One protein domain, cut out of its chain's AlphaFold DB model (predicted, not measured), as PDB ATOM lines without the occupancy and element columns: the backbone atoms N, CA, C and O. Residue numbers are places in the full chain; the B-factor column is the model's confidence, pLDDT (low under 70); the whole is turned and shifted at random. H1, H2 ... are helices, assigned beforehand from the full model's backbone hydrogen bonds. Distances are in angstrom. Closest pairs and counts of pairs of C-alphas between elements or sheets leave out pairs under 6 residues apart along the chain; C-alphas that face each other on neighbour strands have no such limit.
ATOM      1  N   GLY A 182     125.274 142.218 101.367       90.88
ATOM      2  CA  GLY A 182     125.438 140.847 100.864       90.88
ATOM      3  C   GLY A 182     126.131 140.736  99.504       90.88
ATOM      4  O   GLY A 182     127.021 139.904  99.334       90.88
ATOM      5  N   ILE A 183     125.793 141.611  98.550       88.06
ATOM      6  CA  ILE A 183     126.439 141.658  97.224       88.06
ATOM      7  C   ILE A 183     127.943 141.934  97.340       88.06
ATOM      8  O   ILE A 183     128.739 141.420  96.554       88.06
ATOM      9  N   ASP A 184     128.331 142.710  98.346       85.19
ATOM     10  CA  ASP A 184     129.694 143.189  98.544       85.19
ATOM     11  C   ASP A 184     130.551 142.203  99.343       85.19
ATOM     12  O   ASP A 184     131.768 142.144  99.164       85.19
ATOM     13  N   LEU A 185     129.918 141.388 100.193       89.31
ATOM     14  CA  LEU A 185     130.568 140.267 100.864       89.31
ATOM     15  C   LEU A 185     130.877 139.117  99.908       89.31
ATOM     16  O   LEU A 185     131.922 138.494 100.071       89.31
ATOM     17  N   ILE A 186     130.039 138.863  98.892       87.81
ATOM     18  CA  ILE A 186     130.324 137.843  97.863       87.81
ATOM     19  C   ILE A 186     131.693 138.110  97.214       87.81
ATOM     20  O   ILE A 186     132.475 137.181  97.036       87.81
ATOM     21  N   ASP A 187     132.014 139.382  96.966       76.88
ATOM     22  CA  ASP A 187     133.276 139.897  96.411       76.88
ATOM     23  C   ASP A 187     134.500 139.682  97.347       76.88
ATOM     24  O   ASP A 187     135.640 139.906  96.943       76.88
ATOM     25  N   ILE A 188     134.306 139.261  98.606       78.81
ATOM     26  CA  ILE A 188     135.382 138.875  99.549       78.81
ATOM     27  C   ILE A 188     135.637 137.359  99.556       78.81
ATOM     28  O   ILE A 188     136.753 136.937  99.858       78.81
ATOM     29  N   LEU A 189     134.652 136.530  99.195       81.56
ATOM     30  CA  LEU A 189     134.699 135.077  99.427       81.56
ATOM     31  C   LEU A 189     135.784 134.339  98.622       81.56
ATOM     32  O   LEU A 189     136.210 133.256  99.020       81.56
ATOM     33  N   ASP A 190     136.254 134.922  97.518       72.25
ATOM     34  CA  ASP A 190     137.393 134.427  96.731       72.25
ATOM     35  C   ASP A 190     138.739 134.561  97.477       72.25
ATOM     36  O   ASP A 190     139.707 133.883  97.131       72.25
ATOM     37  N   ASN A 191     138.824 135.399  98.521       76.06
ATOM     38  CA  ASN A 191     140.025 135.588  99.334       76.06
ATOM     39  C   ASN A 191     139.839 135.013 100.747       76.06
ATOM     40  O   ASN A 191     139.340 135.672 101.661       76.06
ATOM     41  N   LYS A 192     140.325 133.782 100.952       76.25
ATOM     42  CA  LYS A 192     140.281 133.129 102.267       76.25
ATOM     43  C   LYS A 192     141.015 133.924 103.357       76.25
ATOM     44  O   LYS A 192     140.503 134.016 104.465       76.25
ATOM     45  N   GLY A 193     142.165 134.528 103.047       80.19
ATOM     46  CA  GLY A 193     142.930 135.317 104.019       80.19
ATOM     47  C   GLY A 193     142.140 136.517 104.548       80.19
ATOM     48  O   GLY A 193     142.156 136.775 105.745       80.19
ATOM     49  N   ALA A 194     141.373 137.185 103.680       81.69
ATOM     50  CA  ALA A 194     140.479 138.272 104.077       81.69
ATOM     51  C   ALA A 194     139.329 137.795 104.985       81.69
ATOM     52  O   ALA A 194     138.982 138.485 105.940       81.69
ATOM     53  N   MET A 195     138.753 136.614 104.730       87.81
ATOM     54  CA  MET A 195     137.720 136.035 105.605       87.81
ATOM     55  C   MET A 195     138.282 135.613 106.969       87.81
ATOM     56  O   MET A 195     137.696 135.942 108.000       87.81
ATOM     57  N   ASP A 196     139.425 134.919 106.979       88.69
ATOM     58  CA  ASP A 196     140.103 134.482 108.205       88.69
ATOM     59  C   ASP A 196     140.515 135.711 109.061       88.69
ATOM     60  O   ASP A 196     140.343 135.697 110.281       88.69
ATOM     61  N   GLU A 197     140.959 136.812 108.436       88.25
ATOM     62  CA  GLU A 197     141.285 138.080 109.111       88.25
ATOM     63  C   GLU A 197     140.047 138.821 109.643       88.25
ATOM     64  O   GLU A 197     140.063 139.290 110.781       88.25
ATOM     65  N   ILE A 198     138.939 138.871 108.888       92.00
ATOM     66  CA  ILE A 198     137.667 139.432 109.382       92.00
ATOM     67  C   ILE A 198     137.189 138.676 110.628       92.00
ATOM     68  O   ILE A 198     136.830 139.296 111.631       92.00
ATOM     69  N   HIS A 199     137.227 137.340 110.595       94.69
ATOM     70  CA  HIS A 199     136.877 136.512 111.747       94.69
ATOM     71  C   HIS A 199     137.819 136.761 112.938       94.69
ATOM     72  O   HIS A 199     137.342 136.873 114.069       94.69
ATOM     73  N   ARG A 200     139.132 136.914 112.703       93.56
ATOM     74  CA  ARG A 200     140.128 137.219 113.745       93.56
ATOM     75  C   ARG A 200     139.891 138.583 114.398       93.56
ATOM     76  O   ARG A 200     139.971 138.694 115.622       93.56
ATOM     77  N   LEU A 201     139.612 139.618 113.606       90.44
ATOM     78  CA  LEU A 201     139.308 140.961 114.106       90.44
ATOM     79  C   LEU A 201     137.991 140.969 114.897       90.44
ATOM     80  O   LEU A 201     137.942 141.535 115.987       90.44
ATOM     81  N   ALA A 202     136.955 140.281 114.414       94.38
ATOM     82  CA  ALA A 202     135.680 140.158 115.116       94.38
ATOM     83  C   ALA A 202     135.789 139.380 116.444       94.38
ATOM     84  O   ALA A 202     135.260 139.843 117.456       94.38
ATOM     85  N   GLU A 203     136.503 138.244 116.481       94.12
ATOM     86  CA  GLU A 203     136.750 137.504 117.732       94.12
ATOM     87  C   GLU A 203     137.552 138.366 118.725       94.12
ATOM     88  O   GLU A 203     137.266 138.356 119.922       94.12
ATOM     89  N   ALA A 204     138.499 139.177 118.235       90.44
ATOM     90  CA  ALA A 204     139.244 140.122 119.060       90.44
ATOM     91  C   ALA A 204     138.357 141.243 119.635       90.44
ATOM     92  O   ALA A 204     138.482 141.530 120.822       90.44
ATOM     93  N   GLN A 205     137.440 141.842 118.865       90.06
ATOM     94  CA  GLN A 205     136.544 142.885 119.395       90.06
ATOM     95  C   GLN A 205     135.496 142.333 120.369       90.06
ATOM     96  O   GLN A 205     135.259 142.938 121.418       90.06
ATOM     97  N   LEU A 206     134.930 141.154 120.091       89.69
ATOM     98  CA  LEU A 206     134.077 140.444 121.048       89.69
ATOM     99  C   LEU A 206     134.843 140.155 122.346       89.69
ATOM    100  O   LEU A 206     134.363 140.475 123.430       89.69
ATOM    101  N   LYS A 207     136.070 139.627 122.245       88.25
ATOM    102  CA  LYS A 207     136.932 139.373 123.404       88.25
ATOM    103  C   LYS A 207     137.295 140.654 124.155       88.25
ATOM    104  O   LYS A 207     137.297 140.638 125.380       88.25
ATOM    105  N   ASN A 208     137.603 141.751 123.470       83.81
ATOM    106  CA  ASN A 208     137.904 143.031 124.113       83.81
ATOM    107  C   ASN A 208     136.699 143.526 124.922       83.81
ATOM    108  O   ASN A 208     136.862 143.850 126.092       83.81
ATOM    109  N   THR A 209     135.498 143.478 124.340       79.38
ATOM    110  CA  THR A 209     134.247 143.894 125.002       79.38
ATOM    111  C   THR A 209     133.926 143.011 126.215       79.38
ATOM    112  O   THR A 209     133.603 143.508 127.290       79.38
ATOM    113  N   LEU A 210     134.105 141.692 126.091       79.56
ATOM    114  CA  LEU A 210     133.929 140.738 127.197       79.56
ATOM    115  C   LEU A 210     134.998 140.865 128.304       79.56
ATOM    116  O   LEU A 210     134.798 140.325 129.387       79.56
ATOM    117  N   ASN A 211     136.111 141.571 128.057       75.31
ATOM    118  CA  ASN A 211     137.119 141.926 129.069       75.31
ATOM    119  C   ASN A 211     137.003 143.376 129.572       75.31
ATOM    120  O   ASN A 211     137.671 143.716 130.546       75.31
ATOM    121  N   SER A 212     136.229 144.243 128.910       62.97
ATOM    122  CA  SER A 212     136.031 145.636 129.332       62.97
ATOM    123  C   SER A 212     134.823 145.820 130.249       62.97
ATOM    124  O   SER A 212     134.577 146.944 130.672       62.97
ATOM    125  N   TYR A 213     134.080 144.741 130.535       56.31
ATOM    126  CA  TYR A 213     132.887 144.648 131.400       56.31
ATOM    127  C   TYR A 213     131.673 145.498 130.954       56.31
ATOM    128  O   TYR A 213     130.525 145.178 131.262       56.31
ATOM    129  N   THR A 214     131.889 146.488 130.087       52.56
ATOM    130  CA  THR A 214     130.879 147.218 129.315       52.56
ATOM    131  C   THR A 214     130.242 146.337 128.231       52.56
ATOM    132  O   THR A 214     130.538 146.482 127.042       52.56
ATOM    133  N   VAL A 215     129.302 145.466 128.622       50.81
ATOM    134  CA  VAL A 215     128.440 144.668 127.712       50.81
ATOM    135  C   VAL A 215     127.763 145.539 126.628       50.81
ATOM    136  O   VAL A 215     127.420 145.054 125.553       50.81
ATOM    137  N   SER A 216     127.624 146.841 126.896       51.28
ATOM    138  CA  SER A 216     126.981 147.870 126.074       51.28
ATOM    139  C   SER A 216     127.865 148.586 125.036       51.28
ATOM    140  O   SER A 216     127.328 149.357 124.237       51.28
ATOM    141  N   PHE A 217     129.192 148.391 124.980       55.19
ATOM    142  CA  PHE A 217     130.032 149.164 124.042       55.19
ATOM    143  C   PHE A 217     131.154 148.362 123.365       55.19
ATOM    144  O   PHE A 217     132.259 148.228 123.886       55.19
ATOM    145  N   VAL A 218     130.879 147.905 122.138       63.16
ATOM    146  CA  VAL A 218     131.896 147.426 121.188       63.16
ATOM    147  C   VAL A 218     132.416 148.622 120.385       63.16
ATOM    148  O   VAL A 218     131.619 149.346 119.792       63.16
ATOM    149  N   SER A 219     133.734 148.820 120.334       62.59
ATOM    150  CA  SER A 219     134.376 149.972 119.667       62.59
ATOM    151  C   SER A 219     134.454 149.882 118.134       62.59
ATOM    152  O   SER A 219     134.626 150.898 117.468       62.59
ATOM    153  N   ASP A 220     134.321 148.675 117.585       78.25
ATOM    154  CA  ASP A 220     134.094 148.373 116.168       78.25
ATOM    155  C   ASP A 220     133.069 147.233 116.153       78.25
ATOM    156  O   ASP A 220     133.405 146.051 116.243       78.25
ATOM    157  N   SER A 221     131.787 147.594 116.196       86.12
ATOM    158  CA  SER A 221     130.666 146.643 116.161       86.12
ATOM    159  C   SER A 221     130.397 146.134 114.739       86.12
ATOM    160  O   SER A 221     129.837 145.059 114.529       86.12
ATOM    161  N   GLU A 222     130.864 146.905 113.766       90.50
ATOM    162  CA  GLU A 222     130.693 146.776 112.338       90.50
ATOM    163  C   GLU A 222     131.505 145.594 111.806       90.50
ATOM    164  O   GLU A 222     130.940 144.747 111.118       90.50
ATOM    165  N   ILE A 223     132.782 145.446 112.193       93.56
ATOM    166  CA  ILE A 223     133.565 144.235 111.875       93.56
ATOM    167  C   ILE A 223     132.913 142.964 112.435       93.56
ATOM    168  O   ILE A 223     132.901 141.924 111.772       93.56
ATOM    169  N   VAL A 224     132.323 143.043 113.634       94.50
ATOM    170  CA  VAL A 224     131.629 141.904 114.246       94.50
ATOM    171  C   VAL A 224     130.380 141.560 113.438       94.50
ATOM    172  O   VAL A 224     130.186 140.394 113.098       94.50
ATOM    173  N   PHE A 225     129.581 142.556 113.050       95.12
ATOM    174  CA  PHE A 225     128.414 142.372 112.186       95.12
ATOM    175  C   PHE A 225     128.787 141.773 110.819       95.12
ATOM    176  O   PHE A 225     128.225 140.752 110.426       95.12
ATOM    177  N   ILE A 226     129.788 142.334 110.134       95.88
ATOM    178  CA  ILE A 226     130.343 141.841 108.859       95.88
ATOM    179  C   ILE A 226     130.722 140.355 108.969       95.88
ATOM    180  O   ILE A 226     130.306 139.531 108.151       95.88
ATOM    181  N   SER A 227     131.457 139.992 110.021       96.31
ATOM    182  CA  SER A 227     131.874 138.613 110.295       96.31
ATOM    183  C   SER A 227     130.688 137.676 110.582       96.31
ATOM    184  O   SER A 227     130.640 136.548 110.086       96.31
ATOM    185  N   LEU A 228     129.686 138.149 111.330       96.62
ATOM    186  CA  LEU A 228     128.451 137.414 111.622       96.62
ATOM    187  C   LEU A 228     127.594 137.181 110.363       96.62
ATOM    188  O   LEU A 228     126.990 136.108 110.236       96.62
ATOM    189  N   VAL A 229     127.583 138.118 109.407       96.31
ATOM    190  CA  VAL A 229     126.945 137.931 108.090       96.31
ATOM    191  C   VAL A 229     127.723 136.930 107.231       96.31
ATOM    192  O   VAL A 229     127.093 136.089 106.593       96.31
ATOM    193  N   LEU A 230     129.062 136.920 107.250       95.50
ATOM    194  CA  LEU A 230     129.847 135.879 106.562       95.50
ATOM    195  C   LEU A 230     129.535 134.469 107.096       95.50
ATOM    196  O   LEU A 230     129.367 133.534 106.312       95.50
ATOM    197  N   ILE A 231     129.380 134.314 108.418       95.19
ATOM    198  CA  ILE A 231     128.940 133.048 109.035       95.19
ATOM    199  C   ILE A 231     127.521 132.682 108.559       95.19
ATOM    200  O   ILE A 231     127.284 131.534 108.179       95.19
ATOM    201  N   ALA A 232     126.599 133.652 108.510       94.44
ATOM    202  CA  ALA A 232     125.234 133.450 108.016       94.44
ATOM    203  C   ALA A 232     125.191 133.053 106.528       94.44
ATOM    204  O   ALA A 232     124.424 132.175 106.145       94.44
ATOM    205  N   MET A 233     126.029 133.667 105.692       94.62
ATOM    206  CA  MET A 233     126.080 133.433 104.250       94.62
ATOM    207  C   MET A 233     126.706 132.078 103.902       94.62
ATOM    208  O   MET A 233     126.174 131.362 103.056       94.62
ATOM    209  N   LEU A 234     127.813 131.706 104.553       92.56
ATOM    210  CA  LEU A 234     128.581 130.504 104.206       92.56
ATOM    211  C   LEU A 234     128.146 129.237 104.947       92.56
ATOM    212  O   LEU A 234     128.148 128.164 104.346       92.56
ATOM    213  N   LYS A 235     127.850 129.338 106.250       91.94
ATOM    214  CA  LYS A 235     127.799 128.176 107.159       91.94
ATOM    215  C   LYS A 235     126.391 127.807 107.637       91.94
ATOM    216  O   LYS A 235     126.195 126.698 108.117       91.94
ATOM    217  N   TYR A 236     125.413 128.708 107.515       91.69
ATOM    218  CA  TYR A 236     124.069 128.494 108.059       91.69
ATOM    219  C   TYR A 236     123.341 127.299 107.421       91.69
ATOM    220  O   TYR A 236     123.031 127.300 106.231       91.69
ATOM    221  N   ASP A 237     123.003 126.321 108.260       85.88
ATOM    222  CA  ASP A 237     122.263 125.090 107.953       85.88
ATOM    223  C   ASP A 237     120.880 125.028 108.645       85.88
ATOM    224  O   ASP A 237     120.181 124.019 108.565       85.88
ATOM    225  N   GLY A 238     120.511 126.098 109.359       82.00
ATOM    226  CA  GLY A 238     119.409 126.147 110.325       82.00
ATOM    227  C   GLY A 238     119.871 126.466 111.754       82.00
ATOM    228  O   GLY A 238     119.129 127.101 112.505       82.00
ATOM    229  N   ASN A 239     121.105 126.101 112.116       84.44
ATOM    230  CA  ASN A 239     121.656 126.217 113.467       84.44
ATOM    231  C   ASN A 239     122.704 127.344 113.501       84.44
ATOM    232  O   ASN A 239     123.900 127.131 113.301       84.44
ATOM    233  N   TYR A 240     122.251 128.593 113.655       88.81
ATOM    234  CA  TYR A 240     123.138 129.752 113.491       88.81
ATOM    235  C   TYR A 240     124.273 129.800 114.528       88.81
ATOM    236  O   TYR A 240     125.433 129.959 114.152       88.81
ATOM    237  N   TYR A 241     123.954 129.638 115.814       87.38
ATOM    238  CA  TYR A 241     124.938 129.812 116.884       87.38
ATOM    239  C   TYR A 241     125.960 128.670 116.970       87.38
ATOM    240  O   TYR A 241     127.130 128.956 117.198       87.38
ATOM    241  N   ASP A 242     125.598 127.426 116.640       88.62
ATOM    242  CA  ASP A 242     126.531 126.300 116.469       88.62
ATOM    243  C   ASP A 242     127.668 126.660 115.488       88.62
ATOM    244  O   ASP A 242     128.851 126.391 115.721       88.62
ATOM    245  N   ASN A 243     127.315 127.336 114.390       92.50
ATOM    246  CA  ASN A 243     128.257 127.798 113.373       92.50
ATOM    247  C   ASN A 243     129.084 129.014 113.831       92.50
ATOM    248  O   ASN A 243     130.233 129.168 113.405       92.50
ATOM    249  N   VAL A 244     128.555 129.847 114.733       93.50
ATOM    250  CA  VAL A 244     129.315 130.912 115.413       93.50
ATOM    251  C   VAL A 244     130.312 130.314 116.414       93.50
ATOM    252  O   VAL A 244     131.495 130.635 116.337       93.50
ATOM    253  N   GLN A 245     129.895 129.380 117.271       91.69
ATOM    254  CA  GLN A 245     130.746 128.650 118.223       91.69
ATOM    255  C   GLN A 245     131.880 127.879 117.519       91.69
ATOM    256  O   GLN A 245     133.032 127.900 117.960       91.69
ATOM    257  N   THR A 246     131.578 127.267 116.371       92.31
ATOM    258  CA  THR A 246     132.559 126.592 115.498       92.31
ATOM    259  C   THR A 246     133.520 127.574 114.805       92.31
ATOM    260  O   THR A 246     134.576 127.171 114.321       92.31
ATOM    261  N   THR A 247     133.189 128.869 114.746       93.56
ATOM    262  CA  THR A 247     134.068 129.918 114.194       93.56
ATOM    263  C   THR A 247     134.908 130.582 115.287       93.56
ATOM    264  O   THR A 247     136.111 130.740 115.110       93.56
ATOM    265  N   TYR A 248     134.306 130.910 116.432       95.19
ATOM    266  CA  TYR A 248     134.946 131.576 117.574       95.19
ATOM    267  C   TYR A 248     135.246 130.594 118.717       95.19
ATOM    268  O   TYR A 248     134.942 130.826 119.889       95.19
ATOM    269  N   THR A 249     135.821 129.438 118.382       91.44
ATOM    270  CA  THR A 249     136.089 128.364 119.354       91.44
ATOM    271  C   THR A 249     137.096 128.774 120.441       91.44
ATOM    272  O   THR A 249     137.162 128.117 121.479       91.44
ATOM    273  N   THR A 250     137.864 129.856 120.265       90.19
ATOM    274  CA  THR A 250     138.694 130.409 121.348       90.19
ATOM    275  C   THR A 250     137.826 131.178 122.340       90.19
ATOM    276  O   THR A 250     137.953 130.979 123.546       90.19
ATOM    277  N   LEU A 251     136.913 132.012 121.841       91.50
ATOM    278  CA  LEU A 251     135.979 132.801 122.641       91.50
ATOM    279  C   LEU A 251     135.064 131.914 123.503       91.50
ATOM    280  O   LEU A 251     135.035 132.070 124.721       91.50
ATOM    281  N   TYR A 252     134.417 130.914 122.894       89.81
ATOM    282  CA  TYR A 252     133.515 129.963 123.573       89.81
ATOM    283  C   TYR A 252     134.234 128.961 124.506       89.81
ATOM    284  O   TYR A 252     133.586 128.121 125.126       89.81
ATOM    285  N   ARG A 253     135.567 129.033 124.630       88.94
ATOM    286  CA  ARG A 253     136.351 128.340 125.675       88.94
ATOM    287  C   ARG A 253     136.739 129.244 126.848       88.94
ATOM    288  O   ARG A 253     137.262 128.738 127.836       88.94
ATOM    289  N   LEU A 254     136.559 130.559 126.716       85.75
ATOM    290  CA  LEU A 254     136.979 131.564 127.696       85.75
ATOM    291  C   LEU A 254     135.801 132.214 128.434       85.75
ATOM    292  O   LEU A 254     135.989 132.661 129.561       85.75
ATOM    293  N   TYR A 255     134.611 132.256 127.825       84.50
ATOM    294  CA  TYR A 255     133.413 132.886 128.393       84.50
ATOM    295  C   TYR A 255     132.180 131.977 128.235       84.50
ATOM    296  O   TYR A 255     132.152 131.172 127.297       84.50
ATOM    297  N   PRO A 256     131.154 132.107 129.102       81.50
ATOM    298  CA  PRO A 256     129.892 131.384 128.959       81.50
ATOM    299  C   PRO A 256     129.203 131.654 127.618       81.50
ATOM    300  O   PRO A 256     129.231 132.772 127.095       81.50
ATOM    301  N   GLU A 257     128.529 130.632 127.092       83.12
ATOM    302  CA  GLU A 257     127.816 130.673 125.811       83.12
ATOM    303  C   GLU A 257     126.790 131.817 125.774       83.12
ATOM    304  O   GLU A 257     126.743 132.599 124.825       83.12
ATOM    305  N   GLN A 258     126.042 131.967 126.867       78.19
ATOM    306  CA  GLN A 258     124.969 132.939 127.071       78.19
ATOM    307  C   GLN A 258     125.498 134.378 127.002       78.19
ATOM    308  O   GLN A 258     124.854 135.248 126.421       78.19
ATOM    309  N   LYS A 259     126.703 134.624 127.532       78.12
ATOM    310  CA  LYS A 259     127.351 135.943 127.550       78.12
ATOM    311  C   LYS A 259     127.857 136.351 126.165       78.12
ATOM    312  O   LYS A 259     127.690 137.496 125.750       78.12
ATOM    313  N   ILE A 260     128.437 135.404 125.422       86.25
ATOM    314  CA  ILE A 260     128.884 135.632 124.040       86.25
ATOM    315  C   ILE A 260     127.676 135.851 123.126       86.25
ATOM    316  O   ILE A 260     127.640 136.812 122.358       86.25
ATOM    317  N   GLU A 261     126.675 134.975 123.210       86.50
ATOM    318  CA  GLU A 261     125.477 135.099 122.393       86.50
ATOM    319  C   GLU A 261     124.661 136.350 122.737       86.50
ATOM    320  O   GLU A 261     124.188 137.012 121.818       86.50
ATOM    321  N   GLY A 262     124.503 136.701 124.015       79.88
ATOM    322  CA  GLY A 262     123.765 137.886 124.459       79.88
ATOM    323  C   GLY A 262     124.427 139.199 124.025       79.88
ATOM    324  O   GLY A 262     123.734 140.112 123.563       79.88
ATOM    325  N   LEU A 263     125.765 139.263 124.023       83.12
ATOM    326  CA  LEU A 263     126.514 140.343 123.373       83.12
ATOM    327  C   LEU A 263     126.269 140.364 121.851       83.12
ATOM    328  O   LEU A 263     126.027 141.424 121.278       83.12
ATOM    329  N   ILE A 264     126.246 139.209 121.180       88.00
ATOM    330  CA  ILE A 264     125.901 139.137 119.749       88.00
ATOM    331  C   ILE A 264     124.465 139.629 119.497       88.00
ATOM    332  O   ILE A 264     124.257 140.440 118.597       88.00
ATOM    333  N   ARG A 265     123.475 139.208 120.300       85.38
ATOM    334  CA  ARG A 265     122.080 139.689 120.221       85.38
ATOM    335  C   ARG A 265     122.017 141.214 120.370       85.38
ATOM    336  O   ARG A 265     121.337 141.875 119.587       85.38
ATOM    337  N   THR A 266     122.788 141.754 121.313       79.38
ATOM    338  CA  THR A 266     122.941 143.193 121.575       79.38
ATOM    339  C   THR A 266     123.511 143.949 120.365       79.38
ATOM    340  O   THR A 266     122.946 144.962 119.952       79.38
ATOM    341  N   ILE A 267     124.576 143.436 119.735       85.69
ATOM    342  CA  ILE A 267     125.166 144.023 118.518       85.69
ATOM    343  C   ILE A 267     124.161 144.001 117.360       85.69
ATOM    344  O   ILE A 267     123.942 145.025 116.719       85.69
ATOM    345  N   LEU A 268     123.513 142.858 117.104       87.19
ATOM    346  CA  LEU A 268     122.560 142.721 115.997       87.19
ATOM    347  C   LEU A 268     121.335 143.638 116.142       87.19
ATOM    348  O   LEU A 268     120.774 144.066 115.134       87.19
ATOM    349  N   ASN A 269     120.932 143.978 117.370       80.94
ATOM    350  CA  ASN A 269     119.767 144.830 117.617       80.94
ATOM    351  C   ASN A 269     119.967 146.277 117.134       80.94
ATOM    352  O   ASN A 269     118.997 146.916 116.732       80.94
ATOM    353  N   ARG A 270     121.218 146.757 117.087       79.38
ATOM    354  CA  ARG A 270     121.606 148.087 116.569       79.38
ATOM    355  C   ARG A 270     121.337 148.239 115.068       79.38
ATOM    356  O   ARG A 270     121.140 149.346 114.582       79.38
ATOM    357  N   TYR A 271     121.287 147.114 114.353       82.12
ATOM    358  CA  TYR A 271     121.155 147.046 112.898       82.12
ATOM    359  C   TYR A 271     119.776 146.537 112.430       82.12
ATOM    360  O   TYR A 271     119.594 146.263 111.244       82.12
ATOM    361  N   ARG A 272     118.782 146.419 113.328       77.75
ATOM    362  CA  ARG A 272     117.381 146.143 112.944       77.75
ATOM    363  C   ARG A 272     116.785 147.335 112.193       77.75
ATOM    364  O   ARG A 272     116.936 148.482 112.608       77.75
ATOM    365  N   THR A 273     116.027 147.058 111.137       65.88
ATOM    366  CA  THR A 273     115.259 148.074 110.405       65.88
ATOM    367  C   THR A 273     113.860 148.270 111.012       65.88
ATOM    368  O   THR A 273     113.361 147.439 111.776       65.88
ATOM    369  N   GLY A 274     113.206 149.389 110.674       52.38
ATOM    370  CA  GLY A 274     111.954 149.843 111.301       52.38
ATOM    371  C   GLY A 274     110.722 148.936 111.133       52.38
ATOM    372  O   GLY A 274     109.711 149.156 111.799       52.38
ATOM    373  N   GLU A 275     110.778 147.913 110.277       48.97
ATOM    374  CA  GLU A 275     109.734 146.879 110.168       48.97
ATOM    375  C   GLU A 275     109.986 145.686 111.108       48.97
ATOM    376  O   GLU A 275     109.046 145.078 111.631       48.97
ATOM    377  N   GLU A 276     111.253 145.363 111.386       50.12
ATOM    378  CA  GLU A 276     111.620 144.282 112.306       50.12
ATOM    379  C   GLU A 276     111.449 144.690 113.775       50.12
ATOM    380  O   GLU A 276     111.115 143.852 114.611       50.12
ATOM    381  N   THR A 277     111.594 145.976 114.106       45.09
ATOM    382  CA  THR A 277     111.279 146.497 115.451       45.09
ATOM    383  C   THR A 277     109.774 146.534 115.731       45.09
ATOM    384  O   THR A 277     109.349 146.323 116.863       45.09
ATOM    385  N   ARG A 278     108.937 146.719 114.698       39.50
ATOM    386  CA  ARG A 278     107.465 146.651 114.807       39.50
ATOM    387  C   ARG A 278     106.925 145.223 114.929       39.50
ATOM    388  O   ARG A 278     105.754 145.049 115.261       39.50
ATOM    389  N   THR A 279     107.738 144.198 114.660       41.62
ATOM    390  CA  THR A 279     107.318 142.791 114.733       41.62
ATOM    391  C   THR A 279     108.076 142.030 115.821       41.62
ATOM    392  O   THR A 279     109.054 141.345 115.545       41.62
ATOM    393  N   SER A 280     107.539 142.032 117.049       40.34
ATOM    394  CA  SER A 280     108.023 141.302 118.250       40.34
ATOM    395  C   SER A 280     108.004 139.757 118.152       40.34
ATOM    396  O   SER A 280     107.885 139.032 119.137       40.34
ATOM    397  N   ARG A 281     108.079 139.228 116.925       45.44
ATOM    398  CA  ARG A 281     108.176 137.810 116.550       45.44
ATOM    399  C   ARG A 281     109.253 137.557 115.479       45.44
ATOM    400  O   ARG A 281     109.349 136.441 114.961       45.44
ATOM    401  N   SER A 282     110.036 138.566 115.083       58.19
ATOM    402  CA  SER A 282     111.234 138.375 114.257       58.19
ATOM    403  C   SER A 282     112.388 137.882 115.128       58.19
ATOM    404  O   SER A 282     112.717 138.516 116.126       58.19
ATOM    405  N   ARG A 283     113.030 136.769 114.756       72.75
ATOM    406  CA  ARG A 283     114.255 136.329 115.439       72.75
ATOM    407  C   ARG A 283     115.375 137.311 115.116       72.75
ATOM    408  O   ARG A 283     115.573 137.620 113.949       72.75
ATOM    409  N   ILE A 284     116.153 137.717 116.114       80.38
ATOM    410  CA  ILE A 284     117.254 138.683 115.959       80.38
ATOM    411  C   ILE A 284     118.309 138.274 114.906       80.38
ATOM    412  O   ILE A 284     118.869 139.122 114.219       80.38
TER     413      ILE A 284
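Overview. This is residues 182 to 284 of the 1068 residues of an uncharacterized protein of Aminipila sp. JN-18 (UniProt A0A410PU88). Five helices are set crosswise, with H3 nearest the middle and the long H2 crossing it on one side. H5 and the short H4 lie near each other on much the same side of H3, H5 by residues 221 to 225 of H3 and H4 by residues 228 to 232; H1 is near H3, and the unnamed tail, residues 270 to 284, loops away past the end of H5. The printed part has 103 residues, with five named helices in the order H1, H2, H3, H4, H5 and no named strand; the class is all helix. It is compact, with a radius of gyration of the C-alphas of 13.7 A, and spans 37 by 32 by 26 A.

Along the chain. H1 takes residues 182 to 186, beginning at C-alpha 182 (125.438, 140.847, 100.864). H2, residues 192 to 211, is 28.4 A long. H3, residues 221 to 234, is 20.2 A long. H4 takes residues 240 to 245. H5, residues 257 to 269, is 18.2 A long and ends at C-alpha 269 (119.767, 144.830, 117.617).

Arrangement. H3 is the hub, and the helix packing is mostly crossed. H2 and H3 touch, opposite ways at a steep tilt of 49 degrees; their closest C-alphas, of Ala 202 and Val 224, are 4.5 A apart. H4 touches H3 at its residues 228 to 232 alone, closest at the C-alphas of Ile 231 and Val 244, 6.7 A. H5 only just touches H3, with 3 pairs of C-alphas within 8 A, closest at Ser 221 and Ile 267, 6.5 A, about perpendicular at 77 degrees. H1 is close to H3 but not clearly touching. In H1 to H5 every O i to N i+4 pair is within hydrogen-bond range.

Size, cuts and confidence. The C-alphas of Gly 193 and Arg 278, the two farthest apart, are 38.8 A apart. The printed part has no cut. The link from H4 to H5 is long. pLDDT is under 70 at residues 212 to 219 and 273 to 282.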